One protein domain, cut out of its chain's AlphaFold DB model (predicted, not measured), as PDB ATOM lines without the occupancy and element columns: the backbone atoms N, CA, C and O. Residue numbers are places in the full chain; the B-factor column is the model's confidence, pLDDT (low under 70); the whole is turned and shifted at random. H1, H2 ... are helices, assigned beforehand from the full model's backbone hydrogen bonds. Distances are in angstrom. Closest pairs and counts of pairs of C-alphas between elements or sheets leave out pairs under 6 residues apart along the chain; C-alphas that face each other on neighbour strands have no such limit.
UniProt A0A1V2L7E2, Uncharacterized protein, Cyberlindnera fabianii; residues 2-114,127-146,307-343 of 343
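What this domain is: This is residues 2 to 114, 127 to 146 and 307 to 343 of the 343 residues of an uncharacterized protein of Cyberlindnera fabianii (UniProt A0A1V2L7E2). What is the main shape? H5 runs through the middle of a helical body: with H3, H4 and H8 it makes a four-helix bundle, helices side by side at shallow tilts, while H6 and H7 pack on it from the other side. What is it built of? The printed part has 170 residues with eight named helices, H1 to H8 in chain order, and no named strand; the class is all helix. It is compact, with a radius of gyration of the C-alphas of 15.5 A and spans of 53 by 42 by 40 A.

How they stand to each other: Where do the first helices sit? H1, residues 4 to 9, only just touches residues 103 to 107 of H6, residues 90 to 111, with 3 pairs of C-alphas within 8 A, the closest those of Leu 6 and Ile 107 at 6.8 A. H2, residues 12 to 15, only just touches residues 96 to 100 of H6, also with 3 pairs, the closest C-alphas being those of Leu 15 and Arg 99 at 5.6 A. How is the bundle arranged? H3, residues 29 to 38, and H4, residues 45 to 62, form a hairpin at a shallow tilt of 23 degrees, with the C-alphas of Leu 33 and Ile 52 closest at 6.1 A. H4 and H5, residues 70 to 86, form another at 26 degrees, closest at the C-alphas of Thr 53 and His 80, 5.0 A. H8, residues 321 to 334, touches H5, closest at the C-alphas of Leu 79 and Asn 328, 6.5 A, and with residues 323 to 328 alone touches H3, closest at those of Leu 34 and Leu 324, 5.7 A. What else touches H5? H5 and H6 form a hairpin in which residues 81 to 85 touch residues 90 to 97, closest at the C-alphas of Leu 81 and Ala 93, 5.4 A. H7, residues 130 to 140, touches residues 74 to 78 of H5 at a steep tilt of 44 degrees, with the C-alphas of Glu 78 and Leu 132 closest at 5.6 A. Are the helix backbones complete? Every O i to N i+4 pair is within hydrogen-bond range in H3 to H8, and 1 of 2 is in H1; H2 is too short for such a pair.

Where its parts are: Where does the first helix begin? H1 begins at C-alpha 4, at (44.794, 11.579, 6.434). How long are the longer helices? From first to last C-alpha H6 measures 31.5 A, H4 26.0 A, H5 24.4 A and H8 20.2 A, ending at C-alpha 334, at (18.288, 28.247, 20.481).

The domain as a whole: Where is the printed part cut? Residues 115 to 126 and 147 to 306 are not printed, and the C-alpha gaps are 20.5 A and 36.3 A. Which link is long? Of the links printed whole, H2 to H3 is long, with 13 residues. Where is confidence low? The pLDDT is under 70 in 28 residues, among them 2 to 11 and 18 to 25.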
ATOM      1  N   ALA A   2      43.725   6.530   4.627       50.38
ATOM      2  CA  ALA A   2      43.503   7.258   3.370       50.38
ATOM      3  C   ALA A   2      42.875   8.661   3.520       50.38
ATOM      4  O   ALA A   2      43.082   9.496   2.648       50.38
ATOM      5  N   ASP A   3      42.149   8.946   4.607       51.94
ATOM      6  CA  ASP A   3      41.553  10.275   4.837       51.94
ATOM      7  C   ASP A   3      42.564  11.263   5.438       51.94
ATOM      8  O   ASP A   3      42.505  12.448   5.150       51.94
ATOM      9  N   ALA A   4      43.590  10.790   6.148       57.56
ATOM     10  CA  ALA A   4      44.794  11.579   6.434       57.56
ATOM     11  C   ALA A   4      45.475  12.090   5.146       57.56
ATOM     12  O   ALA A   4      45.969  13.212   5.065       57.56
ATOM     13  N   HIS A   5      45.436  11.287   4.079       54.09
ATOM     14  CA  HIS A   5      46.012  11.643   2.784       54.09
ATOM     15  C   HIS A   5      45.214  12.735   2.029       54.09
ATOM     16  O   HIS A   5      45.746  13.333   1.098       54.09
ATOM     17  N   LEU A   6      43.963  13.021   2.431       55.81
ATOM     18  CA  LEU A   6      43.107  14.087   1.877       55.81
ATOM     19  C   LEU A   6      43.673  15.471   2.175       55.81
ATOM     20  O   LEU A   6      43.880  16.287   1.278       55.81
ATOM     21  N   PHE A   7      43.880  15.737   3.463       56.03
ATOM     22  CA  PHE A   7      44.289  17.049   3.950       56.03
ATOM     23  C   PHE A   7      45.772  17.326   3.649       56.03
ATOM     24  O   PHE A   7      46.220  18.461   3.782       56.03
ATOM     25  N   SER A   8      46.518  16.315   3.186       55.91
ATOM     26  CA  SER A   8      47.860  16.488   2.624       55.91
ATOM     27  C   SER A   8      47.875  16.774   1.114       55.91
ATOM     28  O   SER A   8      48.845  17.357   0.636       55.91
ATOM     29  N   GLN A   9      46.828  16.407   0.358       50.72
ATOM     30  CA  GLN A   9      46.731  16.651  -1.094       50.72
ATOM     31  C   GLN A   9      46.006  17.954  -1.454       50.72
ATOM     32  O   GLN A   9      46.320  18.566  -2.475       50.72
ATOM     33  N   VAL A  10      45.051  18.394  -0.633       60.56
ATOM     34  CA  VAL A  10      44.395  19.699  -0.779       60.56
ATOM     35  C   VAL A  10      45.028  20.664   0.209       60.56
ATOM     36  O   VAL A  10      45.022  20.407   1.410       60.56
ATOM     37  N   THR A  11      45.543  21.800  -0.265       65.88
ATOM     38  CA  THR A  11      45.994  22.854   0.645       65.88
ATOM     39  C   THR A  11      44.793  23.347   1.442       65.88
ATOM     40  O   THR A  11      43.950  24.052   0.904       65.88
ATOM     41  N   LEU A  12      44.706  22.998   2.725       73.00
ATOM     42  CA  LEU A  12      43.634  23.429   3.628       73.00
ATOM     43  C   LEU A  12      43.240  24.916   3.486       73.00
ATOM     44  O   LEU A  12      42.044  25.203   3.430       73.00
ATOM     45  N   PRO A  13      44.185  25.865   3.306       75.75
ATOM     46  CA  PRO A  13      43.853  27.265   3.046       75.75
ATOM     47  C   PRO A  13      43.000  27.529   1.794       75.75
ATOM     48  O   PRO A  13      42.233  28.488   1.793       75.75
ATOM     49  N   SER A  14      43.096  26.711   0.737       79.38
ATOM     50  CA  SER A  14      42.336  26.909  -0.510       79.38
ATOM     51  C   SER A  14      40.854  26.547  -0.385       79.38
ATOM     52  O   SER A  14      40.054  26.911  -1.251       79.38
ATOM     53  N   LEU A  15      40.470  25.829   0.675       81.12
ATOM     54  CA  LEU A  15      39.072  25.491   0.945       81.12
ATOM     55  C   LEU A  15      38.272  26.689   1.462       81.12
ATOM     56  O   LEU A  15      37.064  26.733   1.249       81.12
ATOM     57  N   PHE A  16      38.942  27.684   2.038       84.75
ATOM     58  CA  PHE A  16      38.312  28.886   2.572       84.75
ATOM     59  C   PHE A  16      38.257  30.007   1.530       84.75
ATOM     60  O   PHE A  16      39.146  30.145   0.680       84.75
ATOM     61  N   VAL A  17      37.227  30.845   1.582       82.00
ATOM     62  CA  VAL A  17      37.197  32.092   0.801       82.00
ATOM     63  C   VAL A  17      38.133  33.109   1.477       82.00
ATOM     64  O   VAL A  17      38.461  32.989   2.664       82.00
ATOM     65  N   GLN A  18      38.690  34.050   0.701       65.69
ATOM     66  CA  GLN A  18      39.664  35.022   1.215       65.69
ATOM     67  C   GLN A  18      39.086  35.761   2.435       65.69
ATOM     68  O   GLN A  18      37.996  36.319   2.327       65.69
ATOM     69  N   PRO A  19      39.781  35.757   3.583       55.38
ATOM     70  CA  PRO A  19      39.251  36.354   4.793       55.38
ATOM     71  C   PRO A  19      39.632  37.839   4.915       55.38
ATOM     72  O   PRO A  19      40.614  38.285   4.313       55.38
ATOM     73  N   PRO A  20      38.927  38.583   5.778       54.22
ATOM     74  CA  PRO A  20      39.486  39.727   6.498       54.22
ATOM     75  C   PRO A  20      40.614  39.298   7.472       54.22
ATOM     76  O   PRO A  20      40.875  38.113   7.667       54.22
ATOM     77  N   ALA A  21      41.353  40.255   8.044       55.38
ATOM     78  CA  ALA A  21      42.569  39.978   8.823       55.38
ATOM     79  C   ALA A  21      42.319  39.104  10.081       55.38
ATOM     80  O   ALA A  21      41.303  39.295  10.751       55.38
ATOM     81  N   PRO A  22      43.233  38.168  10.423       58.12
ATOM     82  CA  PRO A  22      43.086  37.297  11.590       58.12
ATOM     83  C   PRO A  22      43.230  38.069  12.918       58.12
ATOM     84  O   PRO A  22      43.964  39.061  12.964       58.12
ATOM     85  N   PRO A  23      42.585  37.606  14.006       62.75
ATOM     86  CA  PRO A  23      42.889  38.069  15.359       62.75
ATOM     87  C   PRO A  23      44.308  37.651  15.792       62.75
ATOM     88  O   PRO A  23      44.915  36.757  15.196       62.75
ATOM     89  N   GLU A  24      44.855  38.320  16.813       63.25
ATOM     90  CA  GLU A  24      46.186  38.030  17.366       63.25
ATOM     91  C   GLU A  24      46.326  36.552  17.780       63.25
ATOM     92  O   GLU A  24      45.368  35.921  18.226       63.25
ATOM     93  N   SER A  25      47.525  35.982  17.607       61.12
ATOM     94  CA  SER A  25      47.787  34.559  17.852       61.12
ATOM     95  C   SER A  25      47.524  34.173  19.309       61.12
ATOM     96  O   SER A  25      48.131  34.757  20.207       61.12
ATOM     97  N   THR A  26      46.706  33.145  19.535       71.25
ATOM     98  CA  THR A  26      46.400  32.646  20.881       71.25
ATOM     99  C   THR A  26      47.201  31.386  21.227       71.25
ATOM    100  O   THR A  26      47.591  30.613  20.350       71.25
ATOM    101  N   THR A  27      47.502  31.198  22.515       78.00
ATOM    102  CA  THR A  27      48.282  30.053  23.018       78.00
ATOM    103  C   THR A  27      47.433  28.808  23.289       78.00
ATOM    104  O   THR A  27      47.990  27.714  23.336       78.00
ATOM    105  N   ASP A  28      46.113  28.957  23.453       87.00
ATOM    106  CA  ASP A  28      45.154  27.856  23.637       87.00
ATOM    107  C   ASP A  28      43.890  28.078  22.785       87.00
ATOM    108  O   ASP A  28      42.838  28.478  23.289       87.00
ATOM    109  N   PRO A  29      43.962  27.809  21.472       85.62
ATOM    110  CA  PRO A  29      42.854  28.099  20.572       85.62
ATOM    111  C   PRO A  29      41.611  27.243  20.855       85.62
ATOM    112  O   PRO A  29      40.504  27.641  20.512       85.62
ATOM    113  N   ILE A  30      41.752  26.070  21.479       87.12
ATOM    114  CA  ILE A  30      40.608  25.203  21.786       87.12
ATOM    115  C   ILE A  30      39.884  25.672  23.052       87.12
ATOM    116  O   ILE A  30      38.651  25.724  23.060       87.12
ATOM    117  N   GLY A  31      40.626  26.060  24.094       87.88
ATOM    118  CA  GLY A  31      40.053  26.699  25.280       87.88
ATOM    119  C   GLY A  31      39.350  28.015  24.940       87.88
ATOM    120  O   GLY A  31      38.212  28.240  25.362       87.88
ATOM    121  N   ASP A  32      39.971  28.834  24.089       88.69
ATOM    122  CA  ASP A  32      39.390  30.087  23.604       88.69
ATOM    123  C   ASP A  32      38.078  29.848  22.840       88.69
ATOM    124  O   ASP A  32      37.082  30.518  23.120       88.69
ATOM    125  N   LEU A  33      38.020  28.849  21.944       89.81
ATOM    126  CA  LEU A  33      36.784  28.469  21.242       89.81
ATOM    127  C   LEU A  33      35.650  28.116  22.209       89.81
ATOM    128  O   LEU A  33      34.516  28.558  22.013       89.81
ATOM    129  N   LEU A  34      35.947  27.338  23.253       90.25
ATOM    130  CA  LEU A  34      34.943  26.938  24.236       90.25
ATOM    131  C   LEU A  34      34.426  28.150  25.011       90.25
ATOM    132  O   LEU A  34      33.216  28.296  25.187       90.25
ATOM    133  N   SER A  35      35.330  29.043  25.415       89.81
ATOM    134  CA  SER A  35      34.961  30.277  26.105       89.81
ATOM    135  C   SER A  35      34.075  31.178  25.235       89.81
ATOM    136  O   SER A  35      33.097  31.738  25.728       89.81
ATOM    137  N   LEU A  36      34.356  31.279  23.931       88.81
ATOM    138  CA  LEU A  36      33.560  32.076  22.999       88.81
ATOM    139  C   LEU A  36      32.158  31.487  22.813       88.81
ATOM    140  O   LEU A  36      31.180  32.231  22.857       88.81
ATOM    141  N   LEU A  37      32.048  30.165  22.656       86.69
ATOM    142  CA  LEU A  37      30.760  29.480  22.518       86.69
ATOM    143  C   LEU A  37      29.873  29.647  23.758       86.69
ATOM    144  O   LEU A  37      28.689  29.948  23.627       86.69
ATOM    145  N   GLN A  38      30.449  29.524  24.955       88.81
ATOM    146  CA  GLN A  38      29.716  29.705  26.213       88.81
ATOM    147  C   GLN A  38      29.222  31.147  26.419       88.81
ATOM    148  O   GLN A  38      28.243  31.362  27.130       88.81
ATOM    149  N   ASN A  39      29.867  32.131  25.783       86.94
ATOM    150  CA  ASN A  39      29.565  33.559  25.918       86.94
ATOM    151  C   ASN A  39      28.890  34.164  24.672       86.94
ATOM    152  O   ASN A  39      28.904  35.387  24.479       86.94
ATOM    153  N   ILE A  40      28.299  33.331  23.810       84.94
ATOM    154  CA  ILE A  40      27.707  33.780  22.543       84.94
ATOM    155  C   ILE A  40      26.523  34.744  22.726       84.94
ATOM    156  O   ILE A  40      26.323  35.616  21.885       84.94
ATOM    157  N   ASP A  41      25.806  34.650  23.851       74.50
ATOM    158  CA  ASP A  41      24.665  35.521  24.187       74.50
ATOM    159  C   ASP A  41      25.085  36.878  24.778       74.50
ATOM    160  O   ASP A  41      24.248  37.672  25.209       74.50
ATOM    161  N   SER A  42      26.388  37.166  24.825       72.81
ATOM    162  CA  SER A  42      26.874  38.499  25.183       72.81
ATOM    163  C   SER A  42      26.353  39.558  24.201       72.81
ATOM    164  O   SER A  42      25.915  39.252  23.095       72.81
ATOM    165  N   ALA A  43      26.437  40.841  24.574       65.56
ATOM    166  CA  ALA A  43      25.875  41.972  23.820       65.56
ATOM    167  C   ALA A  43      26.339  42.108  22.346       65.56
ATOM    168  O   ALA A  43      25.879  43.007  21.643       65.56
ATOM    169  N   LYS A  44      27.271  41.270  21.871       77.50
ATOM    170  CA  LYS A  44      27.819  41.294  20.508       77.50
ATOM    171  C   LYS A  44      27.904  39.880  19.893       77.50
ATOM    172  O   LYS A  44      29.007  39.412  19.596       77.50
ATOM    173  N   PRO A  45      26.765  39.208  19.641       82.75
ATOM    174  CA  PRO A  45      26.752  37.824  19.153       82.75
ATOM    175  C   PRO A  45      27.467  37.665  17.802       82.75
ATOM    176  O   PRO A  45      28.217  36.711  17.610       82.75
ATOM    177  N   TYR A  46      27.315  38.633  16.887       87.50
ATOM    178  CA  TYR A  46      27.979  38.610  15.577       87.50
ATOM    179  C   TYR A  46      29.509  38.571  15.695       87.50
ATOM    180  O   TYR A  46      30.142  37.696  15.114       87.50
ATOM    181  N   SER A  47      30.124  39.469  16.476       87.06
ATOM    182  CA  SER A  47      31.589  39.486  16.603       87.06
ATOM    183  C   SER A  47      32.128  38.210  17.243       87.06
ATOM    184  O   SER A  47      33.189  37.739  16.850       87.06
ATOM    185  N   THR A  48      31.393  37.631  18.196       90.12
ATOM    186  CA  THR A  48      31.772  36.364  18.832       90.12
ATOM    187  C   THR A  48      31.743  35.214  17.826       90.12
ATOM    188  O   THR A  48      32.709  34.461  17.732       90.12
ATOM    189  N   LEU A  49      30.683  35.117  17.018       91.56
ATOM    190  CA  LEU A  49      30.552  34.113  15.959       91.56
ATOM    191  C   LEU A  49      31.652  34.237  14.900       91.56
ATOM    192  O   LEU A  49      32.278  33.245  14.539       91.56
ATOM    193  N   ILE A  50      31.949  35.460  14.464       91.75
ATOM    194  CA  ILE A  50      33.035  35.720  13.521       91.75
ATOM    195  C   ILE A  50      34.397  35.325  14.119       91.75
ATOM    196  O   ILE A  50      35.201  34.688  13.439       91.75
ATOM    197  N   SER A  51      34.654  35.607  15.400       90.56
ATOM    198  CA  SER A  51      35.870  35.142  16.087       90.56
ATOM    199  C   SER A  51      35.975  33.613  16.125       90.56
ATOM    200  O   SER A  51      37.050  33.075  15.865       90.56
ATOM    201  N   ILE A  52      34.864  32.903  16.369       92.50
ATOM    202  CA  ILE A  52      34.811  31.432  16.298       92.50
ATOM    203  C   ILE A  52      35.180  30.956  14.886       92.50
ATOM    204  O   ILE A  52      36.011  30.058  14.735       92.50
ATOM    205  N   THR A  53      34.621  31.573  13.842       92.81
ATOM    206  CA  THR A  53      34.947  31.277  12.437       92.81
ATOM    207  C   THR A  53      36.445  31.438  12.149       92.81
ATOM    208  O   THR A  53      37.049  30.561  11.526       92.81
ATOM    209  N   TYR A  54      37.084  32.511  12.627       89.50
ATOM    210  CA  TYR A  54      38.527  32.712  12.445       89.50
ATOM    211  C   TYR A  54      39.368  31.673  13.173       89.50
ATOM    212  O   TYR A  54      40.286  31.096  12.588       89.50
ATOM    213  N   LEU A  55      39.056  31.438  14.443       91.19
ATOM    214  CA  LEU A  55      39.848  30.575  15.298       91.19
ATOM    215  C   LEU A  55      39.742  29.112  14.856       91.19
ATOM    216  O   LEU A  55      40.759  28.437  14.712       91.19
ATOM    217  N   THR A  56      38.537  28.644  14.508       93.19
ATOM    218  CA  THR A  56      38.345  27.315  13.898       93.19
ATOM    219  C   THR A  56      39.146  27.163  12.613       93.19
ATOM    220  O   THR A  56      39.851  26.169  12.452       93.19
ATOM    221  N   ARG A  57      39.117  28.160  11.719       90.94
ATOM    222  CA  ARG A  57      39.918  28.154  10.490       90.94
ATOM    223  C   ARG A  57      41.415  28.068  10.786       90.94
ATOM    224  O   ARG A  57      42.106  27.267  10.159       90.94
ATOM    225  N   GLN A  58      41.922  28.872  11.721       88.75
ATOM    226  CA  GLN A  58      43.331  28.851  12.112       88.75
ATOM    227  C   GLN A  58      43.741  27.458  12.598       88.75
ATOM    228  O   GLN A  58      44.737  26.913  12.116       88.75
ATOM    229  N   VAL A  59      42.948  26.856  13.490       90.88
ATOM    230  CA  VAL A  59      43.203  25.501  13.993       90.88
ATOM    231  C   VAL A  59      43.173  24.500  12.844       90.88
ATOM    232  O   VAL A  59      44.155  23.795  12.652       90.88
ATOM    233  N   ILE A  60      42.137  24.510  11.998       91.50
ATOM    234  CA  ILE A  60      42.045  23.620  10.831       91.50
ATOM    235  C   ILE A  60      43.314  23.714   9.978       91.50
ATOM    236  O   ILE A  60      43.901  22.690   9.659       91.50
ATOM    237  N   THR A  61      43.768  24.923   9.635       88.00
ATOM    238  CA  THR A  61      44.934  25.112   8.750       88.00
ATOM    239  C   THR A  61      46.280  24.735   9.370       88.00
ATOM    240  O   THR A  61      47.238  24.529   8.627       88.00
ATOM    241  N   THR A  62      46.368  24.662  10.699       87.00
ATOM    242  CA  THR A  62      47.606  24.346  11.431       87.00
ATOM    243  C   THR A  62      47.634  22.906  11.944       87.00
ATOM    244  O   THR A  62      48.710  22.345  12.143       87.00
ATOM    245  N   THR A  63      46.469  22.278  12.126       87.25
ATOM    246  CA  THR A  63      46.340  20.872  12.507       87.25
ATOM    247  C   THR A  63      46.806  19.961  11.375       87.25
ATOM    248  O   THR A  63      46.388  20.084  10.224       87.25
ATOM    249  N   SER A  64      47.672  19.003  11.712       84.56
ATOM    250  CA  SER A  64      48.146  18.023  10.745       84.56
ATOM    251  C   SER A  64      47.031  17.066  10.328       84.56
ATOM    252  O   SER A  64      46.246  16.563  11.134       84.56
ATOM    253  N   ALA A  65      47.028  16.790   9.033       80.62
ATOM    254  CA  ALA A  65      46.225  15.817   8.323       80.62
ATOM    255  C   ALA A  65      46.553  14.360   8.722       80.62
ATOM    256  O   ALA A  65      47.070  13.603   7.905       80.62
ATOM    257  N   SER A  66      46.338  13.962   9.976       82.56
ATOM    258  CA  SER A  66      46.559  12.585  10.445       82.56
ATOM    259  C   SER A  66      45.235  11.857  10.690       82.56
ATOM    260  O   SER A  66      44.193  12.487  10.871       82.56
ATOM    261  N   ASP A  67      45.263  10.520  10.703       78.88
ATOM    262  CA  ASP A  67      44.067   9.722  11.012       78.88
ATOM    263  C   ASP A  67      43.565  10.006  12.438       78.88
ATOM    264  O   ASP A  67      42.361  10.011  12.674       78.88
ATOM    265  N   GLU A  68      44.478  10.298  13.368       82.81
ATOM    266  CA  GLU A  68      44.166  10.664  14.756       82.81
ATOM    267  C   GLU A  68      43.428  12.009  14.845       82.81
ATOM    268  O   GLU A  68      42.555  12.189  15.689       82.81
ATOM    269  N   ASN A  69      43.724  12.937  13.932       87.62
ATOM    270  CA  ASN A  69      43.150  14.281  13.927       87.62
ATOM    271  C   ASN A  69      41.902  14.418  13.045       87.62
ATOM    272  O   ASN A  69      41.267  15.472  13.053       87.62
ATOM    273  N   ILE A  70      41.526  13.394  12.273       88.44
ATOM    274  CA  ILE A  70      40.459  13.524  11.269       88.44
ATOM    275  C   ILE A  70      39.098  13.852  11.898       88.44
ATOM    276  O   ILE A  70      38.364  14.696  11.385       88.44
ATOM    277  N   ALA A  71      38.781  13.232  13.038       89.38
ATOM    278  CA  ALA A  71      37.545  13.489  13.770       89.38
ATOM    279  C   ALA A  71      37.507  14.935  14.290       89.38
ATOM    280  O   ALA A  71      36.498  15.621  14.135       89.38
ATOM    281  N   THR A  72      38.635  15.418  14.818       90.81
ATOM    282  CA  THR A  72      38.824  16.809  15.251       90.81
ATOM    283  C   THR A  72      38.634  17.782  14.092       90.81
ATOM    284  O   THR A  72      37.896  18.755  14.222       90.81
ATOM    285  N   LEU A  73      39.234  17.508  12.930       92.50
ATOM    286  CA  LEU A  73      39.088  18.348  11.739       92.50
ATOM    287  C   LEU A  73      37.631  18.428  11.271       92.50
ATOM    288  O   LEU A  73      37.162  19.514  10.940       92.50
ATOM    289  N   TYR A  74      36.897  17.313  11.271       93.69
ATOM    290  CA  TYR A  74      35.476  17.324  10.922       93.69
ATOM    291  C   TYR A  74      34.625  18.107  11.927       93.69
ATOM    292  O   TYR A  74      33.776  18.889  11.501       93.69
ATOM    293  N   ALA A  75      34.879  17.959  13.230       93.31
ATOM    294  CA  ALA A  75      34.191  18.735  14.263       93.31
ATOM    295  C   ALA A  75      34.458  20.245  14.115       93.31
ATOM    296  O   ALA A  75      33.532  21.053  14.168       93.31
ATOM    297  N   LEU A  76      35.708  20.632  13.845       94.44
ATOM    298  CA  LEU A  76      36.073  22.029  13.603       94.44
ATOM    299  C   LEU A  76      35.404  22.594  12.345       94.44
ATOM    300  O   LEU A  76      34.953  23.736  12.370       94.44
ATOM    301  N   TRP A  77      35.305  21.814  11.264       95.44
ATOM    302  CA  TRP A  77      34.570  22.216  10.058       95.44
ATOM    303  C   TRP A  77      33.077  22.409  10.325       95.44
ATOM    304  O   TRP A  77      32.485  23.371   9.840       95.44
ATOM    305  N   GLU A  78      32.463  21.524  11.105       95.12
ATOM    306  CA  GLU A  78      31.056  21.649  11.482       95.12
ATOM    307  C   GLU A  78      30.798  22.915  12.312       95.12
ATOM    308  O   GLU A  78      29.874  23.681  12.017       95.12
ATOM    309  N   LEU A  79      31.654  23.172  13.305       95.12
ATOM    310  CA  LEU A  79      31.613  24.382  14.122       95.12
ATOM    311  C   LEU A  79      31.825  25.645  13.274       95.12
ATOM    312  O   LEU A  79      31.076  26.610  13.405       95.12
ATOM    313  N   HIS A  80      32.801  25.624  12.364       95.38
ATOM    314  CA  HIS A  80      33.103  26.733  11.461       95.38
ATOM    315  C   HIS A  80      31.900  27.121  10.592       95.38
ATOM    316  O   HIS A  80      31.500  28.285  10.544       95.38
ATOM    317  N   LEU A  81      31.290  26.129   9.935       95.38
ATOM    318  CA  LEU A  81      30.139  26.338   9.060       95.38
ATOM    319  C   LEU A  81      28.902  26.780   9.848       95.38
ATOM    320  O   LEU A  81      28.162  27.647   9.385       95.38
ATOM    321  N   THR A  82      28.704  26.236  11.052       93.94
ATOM    322  CA  THR A  82      27.628  26.673  11.952       93.94
ATOM    323  C   THR A  82      27.820  28.137  12.343       93.94
ATOM    324  O   THR A  82      26.885  28.929  12.231       93.94
ATOM    325  N   ALA A  83      29.030  28.523  12.753       93.69
ATOM    326  CA  ALA A  83      29.324  29.896  13.143       93.69
ATOM    327  C   ALA A  83      29.033  30.886  12.001       93.69
ATOM    328  O   ALA A  83      28.397  31.913  12.236       93.69
ATOM    329  N   LEU A  84      29.385  30.536  10.757       93.31
ATOM    330  CA  LEU A  84      29.051  31.334   9.573       93.31
ATOM    331  C   LEU A  84      27.535  31.471   9.350       93.31
ATOM    332  O   LEU A  84      27.055  32.583   9.128       93.31
ATOM    333  N   ILE A  85      26.766  30.376   9.446       92.19
ATOM    334  CA  ILE A  85      25.294  30.417   9.323       92.19
ATOM    335  C   ILE A  85      24.706  31.385  10.355       92.19
ATOM    336  O   ILE A  85      23.900  32.262  10.031       92.19
ATOM    337  N   PHE A  86      25.126  31.251  11.611       90.81
ATOM    338  CA  PHE A  86      24.583  32.048  12.704       90.81
ATOM    339  C   PHE A  86      25.034  33.509  12.650       90.81
ATOM    340  O   PHE A  86      24.264  34.379  13.071       90.81
ATOM    341  N   ALA A  87      26.210  33.784  12.075       90.50
ATOM    342  CA  ALA A  87      26.718  35.125  11.796       90.50
ATOM    343  C   ALA A  87      26.023  35.812  10.607       90.50
ATOM    344  O   ALA A  87      26.393  36.929  10.276       90.50
ATOM    345  N   HIS A  88      25.014  35.192   9.982       89.56
ATOM    346  CA  HIS A  88      24.365  35.693   8.761       89.56
ATOM    347  C   HIS A  88      25.286  35.713   7.526       89.56
ATOM    348  O   HIS A  88      24.996  36.380   6.538       89.56
ATOM    349  N   GLU A  89      26.350  34.908   7.528       91.81
ATOM    350  CA  GLU A  89      27.291  34.753   6.412       91.81
ATOM    351  C   GLU A  89      26.944  33.507   5.571       91.81
ATOM    352  O   GLU A  89      27.807  32.699   5.214       91.81
ATOM    353  N   LEU A  90      25.654  33.312   5.257       90.25
ATOM    354  CA  LEU A  90      25.161  32.090   4.603       90.25
ATOM    355  C   LEU A  90      25.844  31.838   3.254       90.25
ATOM    356  O   LEU A  90      26.255  30.716   2.969       90.25
ATOM    357  N   THR A  91      26.015  32.871   2.425       90.75
ATOM    358  CA  THR A  91      26.685  32.729   1.124       90.75
ATOM    359  C   THR A  91      28.117  32.220   1.276       90.75
ATOM    360  O   THR A  91      28.556  31.384   0.485       90.75
ATOM    361  N   LEU A  92      28.834  32.683   2.301       91.94
ATOM    362  CA  LEU A  92      30.187  32.224   2.596       91.94
ATOM    363  C   LEU A  92      30.174  30.758   3.055       91.94
ATOM    364  O   LEU A  92      30.888  29.939   2.475       91.94
ATOM    365  N   ALA A  93      29.286  30.403   3.991       93.38
ATOM    366  CA  ALA A  93      29.100  29.022   4.443       93.38
ATOM    367  C   ALA A  93      28.804  28.065   3.273       93.38
ATOM    368  O   ALA A  93      29.396  26.991   3.182       93.38
ATOM    369  N   GLN A  94      27.936  28.463   2.338       93.19
ATOM    370  CA  GLN A  94      27.588  27.673   1.151       93.19
ATOM    371  C   GLN A  94      28.783  27.491   0.202       93.19
ATOM    372  O   GLN A  94      29.018  26.393  -0.312       93.19
ATOM    373  N   GLN A  95      29.567  28.550  -0.035       92.88
ATOM    374  CA  GLN A  95      30.756  28.480  -0.891       92.88
ATOM    375  C   GLN A  95      31.811  27.530  -0.317       92.88
ATOM    376  O   GLN A  95      32.361  26.705  -1.054       92.88
ATOM    377  N   GLU A  96      32.074  27.613   0.984       94.19
ATOM    378  CA  GLU A  96      33.063  26.767   1.650       94.19
ATOM    379  C   GLU A  96      32.577  25.325   1.808       94.19
ATOM    380  O   GLU A  96      33.319  24.395   1.484       94.19
ATOM    381  N   ALA A  97      31.304  25.112   2.156       94.56
ATOM    382  CA  ALA A  97      30.690  23.784   2.170       94.56
ATOM    383  C   ALA A  97      30.768  23.102   0.797       94.56
ATOM    384  O   ALA A  97      31.069  21.907   0.704       94.56
ATOM    385  N   LYS A  98      30.555  23.852  -0.293       92.88
ATOM    386  CA  LYS A  98      30.709  23.339  -1.660       92.88
ATOM    387  C   LYS A  98      32.157  22.938  -1.954       92.88
ATOM    388  O   LYS A  98      32.375  21.866  -2.514       92.88
ATOM    389  N   ARG A  99      33.144  23.755  -1.566       92.88
ATOM    390  CA  ARG A  99      34.576  23.438  -1.746       92.88
ATOM    391  C   ARG A  99      34.986  22.201  -0.952       92.88
ATOM    392  O   ARG A  99      35.606  21.304  -1.522       92.88
ATOM    393  N   LEU A 100      34.588  22.118   0.318       93.62
ATOM    394  CA  LEU A 100      34.830  20.946   1.156       93.62
ATOM    395  C   LEU A 100      34.180  19.696   0.552       93.62
ATOM    396  O   LEU A 100      34.822  18.657   0.441       93.62
ATOM    397  N   SER A 101      32.943  19.803   0.074       92.31
ATOM    398  CA  SER A 101      32.240  18.683  -0.557       92.31
ATOM    399  C   SER A 101      32.933  18.175  -1.825       92.31
ATOM    400  O   SER A 101      33.016  16.967  -2.024       92.31
ATOM    401  N   ILE A 102      33.457  19.070  -2.670       90.31
ATOM    402  CA  ILE A 102      34.238  18.694  -3.864       90.31
ATOM    403  C   ILE A 102      35.533  17.978  -3.460       90.31
ATOM    404  O   ILE A 102      35.916  16.985  -4.088       90.31
ATOM    405  N   ALA A 103      36.199  18.457  -2.406       90.00
ATOM    406  CA  ALA A 103      37.387  17.802  -1.871       90.00
ATOM    407  C   ALA A 103      37.061  16.387  -1.363       90.00
ATOM    408  O   ALA A 103      37.761  15.444  -1.720       90.00
ATOM    409  N   LEU A 104      35.963  16.217  -0.618       89.88
ATOM    410  CA  LEU A 104      35.508  14.916  -0.117       89.88
ATOM    411  C   LEU A 104      35.108  13.949  -1.246       89.88
ATOM    412  O   LEU A 104      35.501  12.784  -1.220       89.88
ATOM    413  N   ASP A 105      34.383  14.419  -2.262       86.69
ATOM    414  CA  ASP A 105      34.000  13.618  -3.438       86.69
ATOM    415  C   ASP A 105      35.233  13.125  -4.218       86.69
ATOM    416  O   ASP A 105      35.314  11.966  -4.633       86.69
ATOM    417  N   SER A 106      36.259  13.972  -4.337       86.25
ATOM    418  CA  SER A 106      37.528  13.596  -4.973       86.25
ATOM    419  C   SER A 106      38.213  12.418  -4.261       86.25
ATOM    420  O   SER A 106      38.830  11.582  -4.923       86.25
ATOM    421  N   ILE A 107      38.052  12.286  -2.937       81.69
ATOM    422  CA  ILE A 107      38.548  11.130  -2.162       81.69
ATOM    423  C   ILE A 107      37.766   9.870  -2.498       81.69
ATOM    424  O   ILE A 107      38.343   8.799  -2.678       81.69
ATOM    425  N   VAL A 108      36.437   9.971  -2.534       83.94
ATOM    426  CA  VAL A 108      35.586   8.814  -2.817       83.94
ATOM    427  C   VAL A 108      35.940   8.260  -4.199       83.94
ATOM    428  O   VAL A 108      36.145   7.054  -4.353       83.94
ATOM    429  N   LYS A 109      36.116   9.154  -5.179       83.44
ATOM    430  CA  LYS A 109      36.529   8.815  -6.545       83.44
ATOM    431  C   LYS A 109      37.937   8.232  -6.620       83.44
ATOM    432  O   LYS A 109      38.141   7.269  -7.356       83.44
ATOM    433  N   SER A 110      38.901   8.764  -5.866       82.38
ATOM    434  CA  SER A 110      40.272   8.237  -5.871       82.38
ATOM    435  C   SER A 110      40.373   6.849  -5.233       82.38
ATOM    436  O   SER A 110      41.168   6.027  -5.688       82.38
ATOM    437  N   LYS A 111      39.530   6.547  -4.235       76.94
ATOM    438  CA  LYS A 111      39.437   5.216  -3.612       76.94
ATOM    439  C   LYS A 111      38.779   4.185  -4.528       76.94
ATOM    440  O   LYS A 111      39.182   3.027  -4.522       76.94
ATOM    441  N   ASN A 112      37.801   4.605  -5.329       76.19
ATOM    442  CA  ASN A 112      37.040   3.726  -6.214       76.19
ATOM    443  C   ASN A 112      37.064   4.216  -7.676       76.19
ATOM    444  O   ASN A 112      36.015   4.528  -8.241       76.19
ATOM    445  N   PRO A 113      38.229   4.212  -8.355       69.06
ATOM    446  CA  PRO A 113      38.346   4.728  -9.724       69.06
ATOM    447  C   PRO A 113      37.500   3.943 -10.740       69.06
ATOM    448  O   PRO A 113      37.217   4.434 -11.827       69.06
ATOM    449  N   LYS A 114      37.072   2.721 -10.389       66.69
ATOM    450  CA  LYS A 114      36.221   1.854 -11.220       66.69
ATOM    451  C   LYS A 114      34.716   2.010 -10.956       66.69
ATOM    452  O   LYS A 114      33.931   1.403 -11.675       66.69
ATOM    453  N   ASN A 127      34.022   7.643   6.871       86.62
ATOM    454  CA  ASN A 127      34.416   8.204   8.160       86.62
ATOM    455  C   ASN A 127      33.861   9.617   8.416       86.62
ATOM    456  O   ASN A 127      34.100  10.165   9.489       86.62
ATOM    457  N   THR A 128      33.152  10.223   7.458       90.81
ATOM    458  CA  THR A 128      32.577  11.563   7.639       90.81
ATOM    459  C   THR A 128      31.396  11.482   8.618       90.81
ATOM    460  O   THR A 128      30.439  10.734   8.353       90.81
ATOM    461  N   PRO A 129      31.404  12.247   9.726       91.81
ATOM    462  CA  PRO A 129      30.293  12.293  10.669       91.81
ATOM    463  C   PRO A 129      28.977  12.626   9.972       91.81
ATOM    464  O   PRO A 129      28.943  13.380   8.997       91.81
ATOM    465  N   LEU A 130      27.878  12.025  10.430       91.25
ATOM    466  CA  LEU A 130      26.577  12.249   9.801       91.25
ATOM    467  C   LEU A 130      26.093  13.693   9.981       91.25
ATOM    468  O   LEU A 130      25.522  14.237   9.042       91.25
ATOM    469  N   SER A 131      26.372  14.315  11.128       91.44
ATOM    470  CA  SER A 131      26.090  15.732  11.389       91.44
ATOM    471  C   SER A 131      26.686  16.631  10.303       91.44
ATOM    472  O   SER A 131      25.956  17.365   9.636       91.44
ATOM    473  N   LEU A 132      27.987  16.481  10.032       93.94
ATOM    474  CA  LEU A 132      28.679  17.223   8.984       93.94
ATOM    475  C   LEU A 132      28.134  16.890   7.589       93.94
ATOM    476  O   LEU A 132      27.923  17.798   6.793       93.94
ATOM    477  N   ARG A 133      27.852  15.617   7.275       93.75
ATOM    478  CA  ARG A 133      27.250  15.241   5.977       93.75
ATOM    479  C   ARG A 133      25.907  15.929   5.751       93.75
ATOM    480  O   ARG A 133      25.697  16.515   4.691       93.75
ATOM    481  N   SER A 134      25.028  15.898   6.748       92.19
ATOM    482  CA  SER A 134      23.728  16.567   6.707       92.19
ATOM    483  C   SER A 134      23.885  18.080   6.544       92.19
ATOM    484  O   SER A 134      23.209  18.679   5.707       92.19
ATOM    485  N   LEU A 135      24.819  18.692   7.279       93.44
ATOM    486  CA  LEU A 135      25.131  20.117   7.169       93.44
ATOM    487  C   LEU A 135      25.638  20.493   5.768       93.44
ATOM    488  O   LEU A 135      25.185  21.478   5.188       93.44
ATOM    489  N   LEU A 136      26.535  19.691   5.191       94.38
ATOM    490  CA  LEU A 136      27.061  19.913   3.844       94.38
ATOM    491  C   LEU A 136      25.979  19.778   2.775       94.38
ATOM    492  O   LEU A 136      25.927  20.609   1.873       94.38
ATOM    493  N   VAL A 137      25.094  18.782   2.875       92.94
ATOM    494  CA  VAL A 137      23.957  18.637   1.949       92.94
ATOM    495  C   VAL A 137      23.041  19.865   2.012       92.94
ATOM    496  O   VAL A 137      22.661  20.391   0.963       92.94
ATOM    497  N   ARG A 138      22.752  20.383   3.216       90.38
ATOM    498  CA  ARG A 138      21.978  21.628   3.399       90.38
ATOM    499  C   ARG A 138      22.667  22.822   2.743       90.38
ATOM    500  O   ARG A 138      22.058  23.516   1.939       90.38
ATOM    501  N   LEU A 139      23.951  23.029   3.034       92.12
ATOM    502  CA  LEU A 139      24.707  24.196   2.570       92.12
ATOM    503  C   LEU A 139      25.113  24.140   1.090       92.12
ATOM    504  O   LEU A 139      25.399  25.172   0.489       92.12
ATOM    505  N   ARG A 140      25.135  22.967   0.454       87.88
ATOM    506  CA  ARG A 140      25.383  22.865  -0.996       87.88
ATOM    507  C   ARG A 140      24.256  23.464  -1.829       87.88
ATOM    508  O   ARG A 140      24.493  23.852  -2.974       87.88
ATOM    509  N   SER A 141      23.047  23.500  -1.276       81.25
ATOM    510  CA  SER A 141      21.851  23.979  -1.954       81.25
ATOM    511  C   SER A 141      21.447  25.356  -1.438       81.25
ATOM    512  O   SER A 141      21.431  25.615  -0.240       81.25
ATOM    513  N   SER A 142      21.068  26.248  -2.349       80.25
ATOM    514  CA  SER A 142      20.438  27.518  -1.988       80.25
ATOM    515  C   SER A 142      18.956  27.276  -1.683       80.25
ATOM    516  O   SER A 142      18.108  27.397  -2.566       80.25
ATOM    517  N   GLY A 143      18.658  26.870  -0.448       81.44
ATOM    518  CA  GLY A 143      17.300  26.592   0.023       81.44
ATOM    519  C   GLY A 143      16.772  25.194  -0.350       81.44
ATOM    520  O   GLY A 143      17.550  24.297  -0.697       81.44
ATOM    521  N   PRO A 144      15.444  24.977  -0.282       84.00
ATOM    522  CA  PRO A 144      14.819  23.670  -0.482       84.00
ATOM    523  C   PRO A 144      14.776  23.306  -1.977       84.00
ATOM    524  O   PRO A 144      13.794  23.523  -2.691       84.00
ATOM    525  N   THR A 145      15.880  22.763  -2.490       88.81
ATOM    526  CA  THR A 145      16.013  22.345  -3.893       88.81
ATOM    527  C   THR A 145      15.709  20.853  -4.074       88.81
ATOM    528  O   THR A 145      15.737  20.068  -3.131       88.81
ATOM    529  N   VAL A 146      15.450  20.431  -5.319       89.50
ATOM    530  CA  VAL A 146      15.339  18.991  -5.645       89.50
ATOM    531  C   VAL A 146      16.662  18.272  -5.371       89.50
ATOM    532  O   VAL A 146      16.663  17.124  -4.945       89.50
ATOM    533  N   LYS A 307      20.131  11.822  28.398       53.97
ATOM    534  CA  LYS A 307      21.116  11.270  29.342       53.97
ATOM    535  C   LYS A 307      22.427  12.052  29.405       53.97
ATOM    536  O   LYS A 307      23.122  11.969  30.416       53.97
ATOM    537  N   THR A 308      22.807  12.763  28.346       55.78
ATOM    538  CA  THR A 308      24.128  13.413  28.241       55.78
ATOM    539  C   THR A 308      24.059  14.888  27.852       55.78
ATOM    540  O   THR A 308      25.100  15.557  27.854       55.78
ATOM    541  N   GLY A 309      22.864  15.400  27.524       63.72
ATOM    542  CA  GLY A 309      22.645  16.753  27.009       63.72
ATOM    543  C   GLY A 309      23.519  17.049  25.791       63.72
ATOM    544  O   GLY A 309      24.043  18.155  25.660       63.72
ATOM    545  N   SER A 310      23.805  16.023  24.986       68.44
ATOM    546  CA  SER A 310      24.698  16.086  23.832       68.44
ATOM    547  C   SER A 310      23.990  15.575  22.589       68.44
ATOM    548  O   SER A 310      23.217  14.622  22.668       68.44
ATOM    549  N   ASP A 311      24.345  16.146  21.441       82.56
ATOM    550  CA  ASP A 311      23.904  15.684  20.127       82.56
ATOM    551  C   ASP A 311      24.222  14.195  19.921       82.56
ATOM    552  O   ASP A 311      25.375  13.777  20.063       82.56
ATOM    553  N   LEU A 312      23.218  13.408  19.530       84.25
ATOM    554  CA  LEU A 312      23.336  11.999  19.154       84.25
ATOM    555  C   LEU A 312      24.485  11.767  18.163       84.25
ATOM    556  O   LEU A 312      25.194  10.764  18.249       84.25
ATOM    557  N   PHE A 313      24.696  12.700  17.231       82.50
ATOM    558  CA  PHE A 313      25.760  12.592  16.233       82.50
ATOM    559  C   PHE A 313      27.155  12.912  16.779       82.50
ATOM    560  O   PHE A 313      28.146  12.439  16.221       82.50
ATOM    561  N   GLY A 314      27.233  13.658  17.882       76.38
ATOM    562  CA  GLY A 314      28.469  13.995  18.584       76.38
ATOM    563  C   GLY A 314      28.797  13.068  19.756       76.38
ATOM    564  O   GLY A 314      29.865  13.211  20.341       76.38
ATOM    565  N   ALA A 315      27.926  12.113  20.102       76.12
ATOM    566  CA  ALA A 315      28.060  11.284  21.305       76.12
ATOM    567  C   ALA A 315      29.345  10.433  21.360       76.12
ATOM    568  O   ALA A 315      29.789  10.063  22.442       76.12
ATOM    569  N   ASN A 316      29.953  10.144  20.205       77.12
ATOM    570  CA  ASN A 316      31.205   9.387  20.109       77.12
ATOM    571  C   ASN A 316      32.458  10.281  20.088       77.12
ATOM    572  O   ASN A 316      33.564   9.770  19.933       77.12
ATOM    573  N   LEU A 317      32.306  11.608  20.160       83.25
ATOM    574  CA  LEU A 317      33.451  12.507  20.246       83.25
ATOM    575  C   LEU A 317      34.013  12.475  21.663       83.25
ATOM    576  O   LEU A 317      33.285  12.631  22.641       83.25
ATOM    577  N   GLU A 318      35.327  12.316  21.757       84.25
ATOM    578  CA  GLU A 318      36.053  12.284  23.019       84.25
ATOM    579  C   GLU A 318      36.946  13.521  23.180       84.25
ATOM    580  O   GLU A 318      37.177  14.302  22.249       84.25
ATOM    581  N   GLY A 319      37.457  13.705  24.397       88.31
ATOM    582  CA  GLY A 319      38.434  14.742  24.699       88.31
ATOM    583  C   GLY A 319      37.887  16.168  24.528       88.31
ATOM    584  O   GLY A 319      36.726  16.434  24.850       88.31
ATOM    585  N   PRO A 320      38.711  17.120  24.057       87.94
ATOM    586  CA  PRO A 320      38.362  18.538  24.079       87.94
ATOM    587  C   PRO A 320      37.293  18.936  23.044       87.94
ATOM    588  O   PRO A 320      36.729  20.023  23.144       87.94
ATOM    589  N   MET A 321      36.975  18.074  22.069       90.62
ATOM    590  CA  MET A 321      35.936  18.349  21.063       90.62
ATOM    591  C   MET A 321      34.517  18.100  21.586       90.62
ATOM    592  O   MET A 321      33.584  18.782  21.167       90.62
ATOM    593  N   ALA A 322      34.344  17.163  22.523       89.94
ATOM    594  CA  ALA A 322      33.042  16.844  23.103       89.94
ATOM    595  C   ALA A 322      32.317  18.071  23.707       89.94
ATOM    596  O   ALA A 322      31.162  18.310  23.344       89.94
ATOM    597  N   PRO A 323      32.948  18.893  24.576       90.50
ATOM    598  CA  PRO A 323      32.291  20.089  25.106       90.50
ATOM    599  C   PRO A 323      32.023  21.149  24.028       90.50
ATOM    600  O   PRO A 323      30.970  21.779  24.072       90.50
ATOM    601  N   LEU A 324      32.905  21.312  23.034       91.50
ATOM    602  CA  LEU A 324      32.680  22.252  21.927       91.50
ATOM    603  C   LEU A 324      31.436  21.886  21.120       91.50
ATOM    604  O   LEU A 324      30.589  22.739  20.871       91.50
ATOM    605  N   MET A 325      31.296  20.614  20.744       92.00
ATOM    606  CA  MET A 325      30.148  20.164  19.957       92.00
ATOM    607  C   MET A 325      28.846  20.187  20.756       92.00
ATOM    608  O   MET A 325      27.788  20.436  20.182       92.00
ATOM    609  N   ARG A 326      28.912  20.018  22.083       90.38
ATOM    610  CA  ARG A 326      27.761  20.238  22.968       90.38
ATOM    611  C   ARG A 326      27.286  21.691  22.927       90.38
ATOM    612  O   ARG A 326      26.095  21.931  22.752       90.38
ATOM    613  N   GLU A 327      28.193  22.655  23.072       90.56
ATOM    614  CA  GLU A 327      27.825  24.076  22.996       90.56
ATOM    615  C   GLU A 327      27.382  24.477  21.584       90.56
ATOM    616  O   GLU A 327      26.418  25.229  21.437       90.56
ATOM    617  N   ASN A 328      27.998  23.905  20.542       90.94
ATOM    618  CA  ASN A 328      27.518  24.057  19.172       90.94
ATOM    619  C   ASN A 328      26.061  23.586  19.068       90.94
ATOM    620  O   ASN A 328      25.202  24.336  18.628       90.94
ATOM    621  N   PHE A 329      25.733  22.385  19.545       90.50
ATOM    622  CA  PHE A 329      24.365  21.865  19.488       90.50
ATOM    623  C   PHE A 329      23.350  22.720  20.265       90.50
ATOM    624  O   PHE A 329      22.240  22.951  19.784       90.50
ATOM    625  N   LYS A 330      23.735  23.279  21.420       89.50
ATOM    626  CA  LYS A 330      22.898  24.258  22.136       89.50
ATOM    627  C   LYS A 330      22.611  25.499  21.289       89.50
ATOM    628  O   LYS A 330      21.486  25.994  21.312       89.50
ATOM    629  N   LEU A 331      23.593  25.982  20.522       88.56
ATOM    630  CA  LEU A 331      23.392  27.082  19.578       88.56
ATOM    631  C   LEU A 331      22.344  26.722  18.511       88.56
ATOM    632  O   LEU A 331      21.462  27.537  18.244       88.56
ATOM    633  N   TRP A 332      22.381  25.496  17.968       89.12
ATOM    634  CA  TRP A 332      21.354  24.991  17.043       89.12
ATOM    635  C   TRP A 332      19.952  24.996  17.679       89.12
ATOM    636  O   TRP A 332      19.020  25.505  17.059       89.12
ATOM    637  N   ARG A 333      19.804  24.510  18.923       86.56
ATOM    638  CA  ARG A 333      18.515  24.500  19.652       86.56
ATOM    639  C   ARG A 333      17.927  25.890  19.855       86.56
ATOM    640  O   ARG A 333      16.742  26.082  19.623       86.56
ATOM    641  N   ARG A 334      18.753  26.875  20.212       83.38
ATOM    642  CA  ARG A 334      18.288  28.247  20.481       83.38
ATOM    643  C   ARG A 334      17.703  28.961  19.265       83.38
ATOM    644  O   ARG A 334      16.966  29.923  19.444       83.38
ATOM    645  N   LYS A 335      18.077  28.568  18.041       81.06
ATOM    646  CA  LYS A 335      17.553  29.165  16.800       81.06
ATOM    647  C   LYS A 335      17.269  28.084  15.761       81.06
ATOM    648  O   LYS A 335      17.895  28.046  14.700       81.06
ATOM    649  N   ALA A 336      16.312  27.211  16.079       80.88
ATOM    650  CA  ALA A 336      15.907  26.090  15.230       80.88
ATOM    651  C   ALA A 336      15.506  26.518  13.800       80.88
ATOM    652  O   ALA A 336      15.696  25.770  12.848       80.88
ATOM    653  N   SER A 337      15.011  27.738  13.605       76.56
ATOM    654  CA  SER A 337      14.671  28.288  12.287       76.56
ATOM    655  C   SER A 337      15.888  28.463  11.359       76.56
ATOM    656  O   SER A 337      15.818  28.151  10.164       76.56
ATOM    657  N   LYS A 338      17.041  28.878  11.902       78.94
ATOM    658  CA  LYS A 338      18.290  29.073  11.141       78.94
ATOM    659  C   LYS A 338      18.917  27.770  10.655       78.94
ATOM    660  O   LYS A 338      19.589  27.757   9.625       78.94
ATOM    661  N   VAL A 339      18.659  26.669  11.360       72.56
ATOM    662  CA  VAL A 339      19.153  25.304  11.077       72.56
ATOM    663  C   VAL A 339      18.847  24.849   9.653       72.56
ATOM    664  O   VAL A 339      19.591  24.054   9.073       72.56
ATOM    665  N   TYR A 340      17.758  25.362   9.091       71.88
ATOM    666  CA  TYR A 340      17.268  25.001   7.771       71.88
ATOM    667  C   TYR A 340      17.324  26.141   6.759       71.88
ATOM    668  O   TYR A 340      16.829  25.989   5.642       71.88
ATOM    669  N   THR A 341      17.944  27.273   7.106       67.75
ATOM    670  CA  THR A 341      18.077  28.423   6.196       67.75
ATOM    671  C   THR A 341      16.723  28.926   5.664       67.75
ATOM    672  O   THR A 341      16.620  29.352   4.518       67.75
ATOM    673  N   PHE A 342      15.667  28.825   6.484       62.31
ATOM    674  CA  PHE A 342      14.319  29.314   6.159       62.31
ATOM    675  C   PHE A 342      14.109  30.799   6.515       62.31
ATOM    676  O   PHE A 342      12.990  31.300   6.381       62.31
ATOM    677  N   GLU A 343      15.160  31.475   6.984       58.34
ATOM    678  CA  GLU A 343      15.200  32.903   7.333       58.34
ATOM    679  C   GLU A 343      16.022  33.715   6.338       58.34
ATOM    680  O   GLU A 343      17.085  33.209   5.900       58.34
TER     681      GLU A 343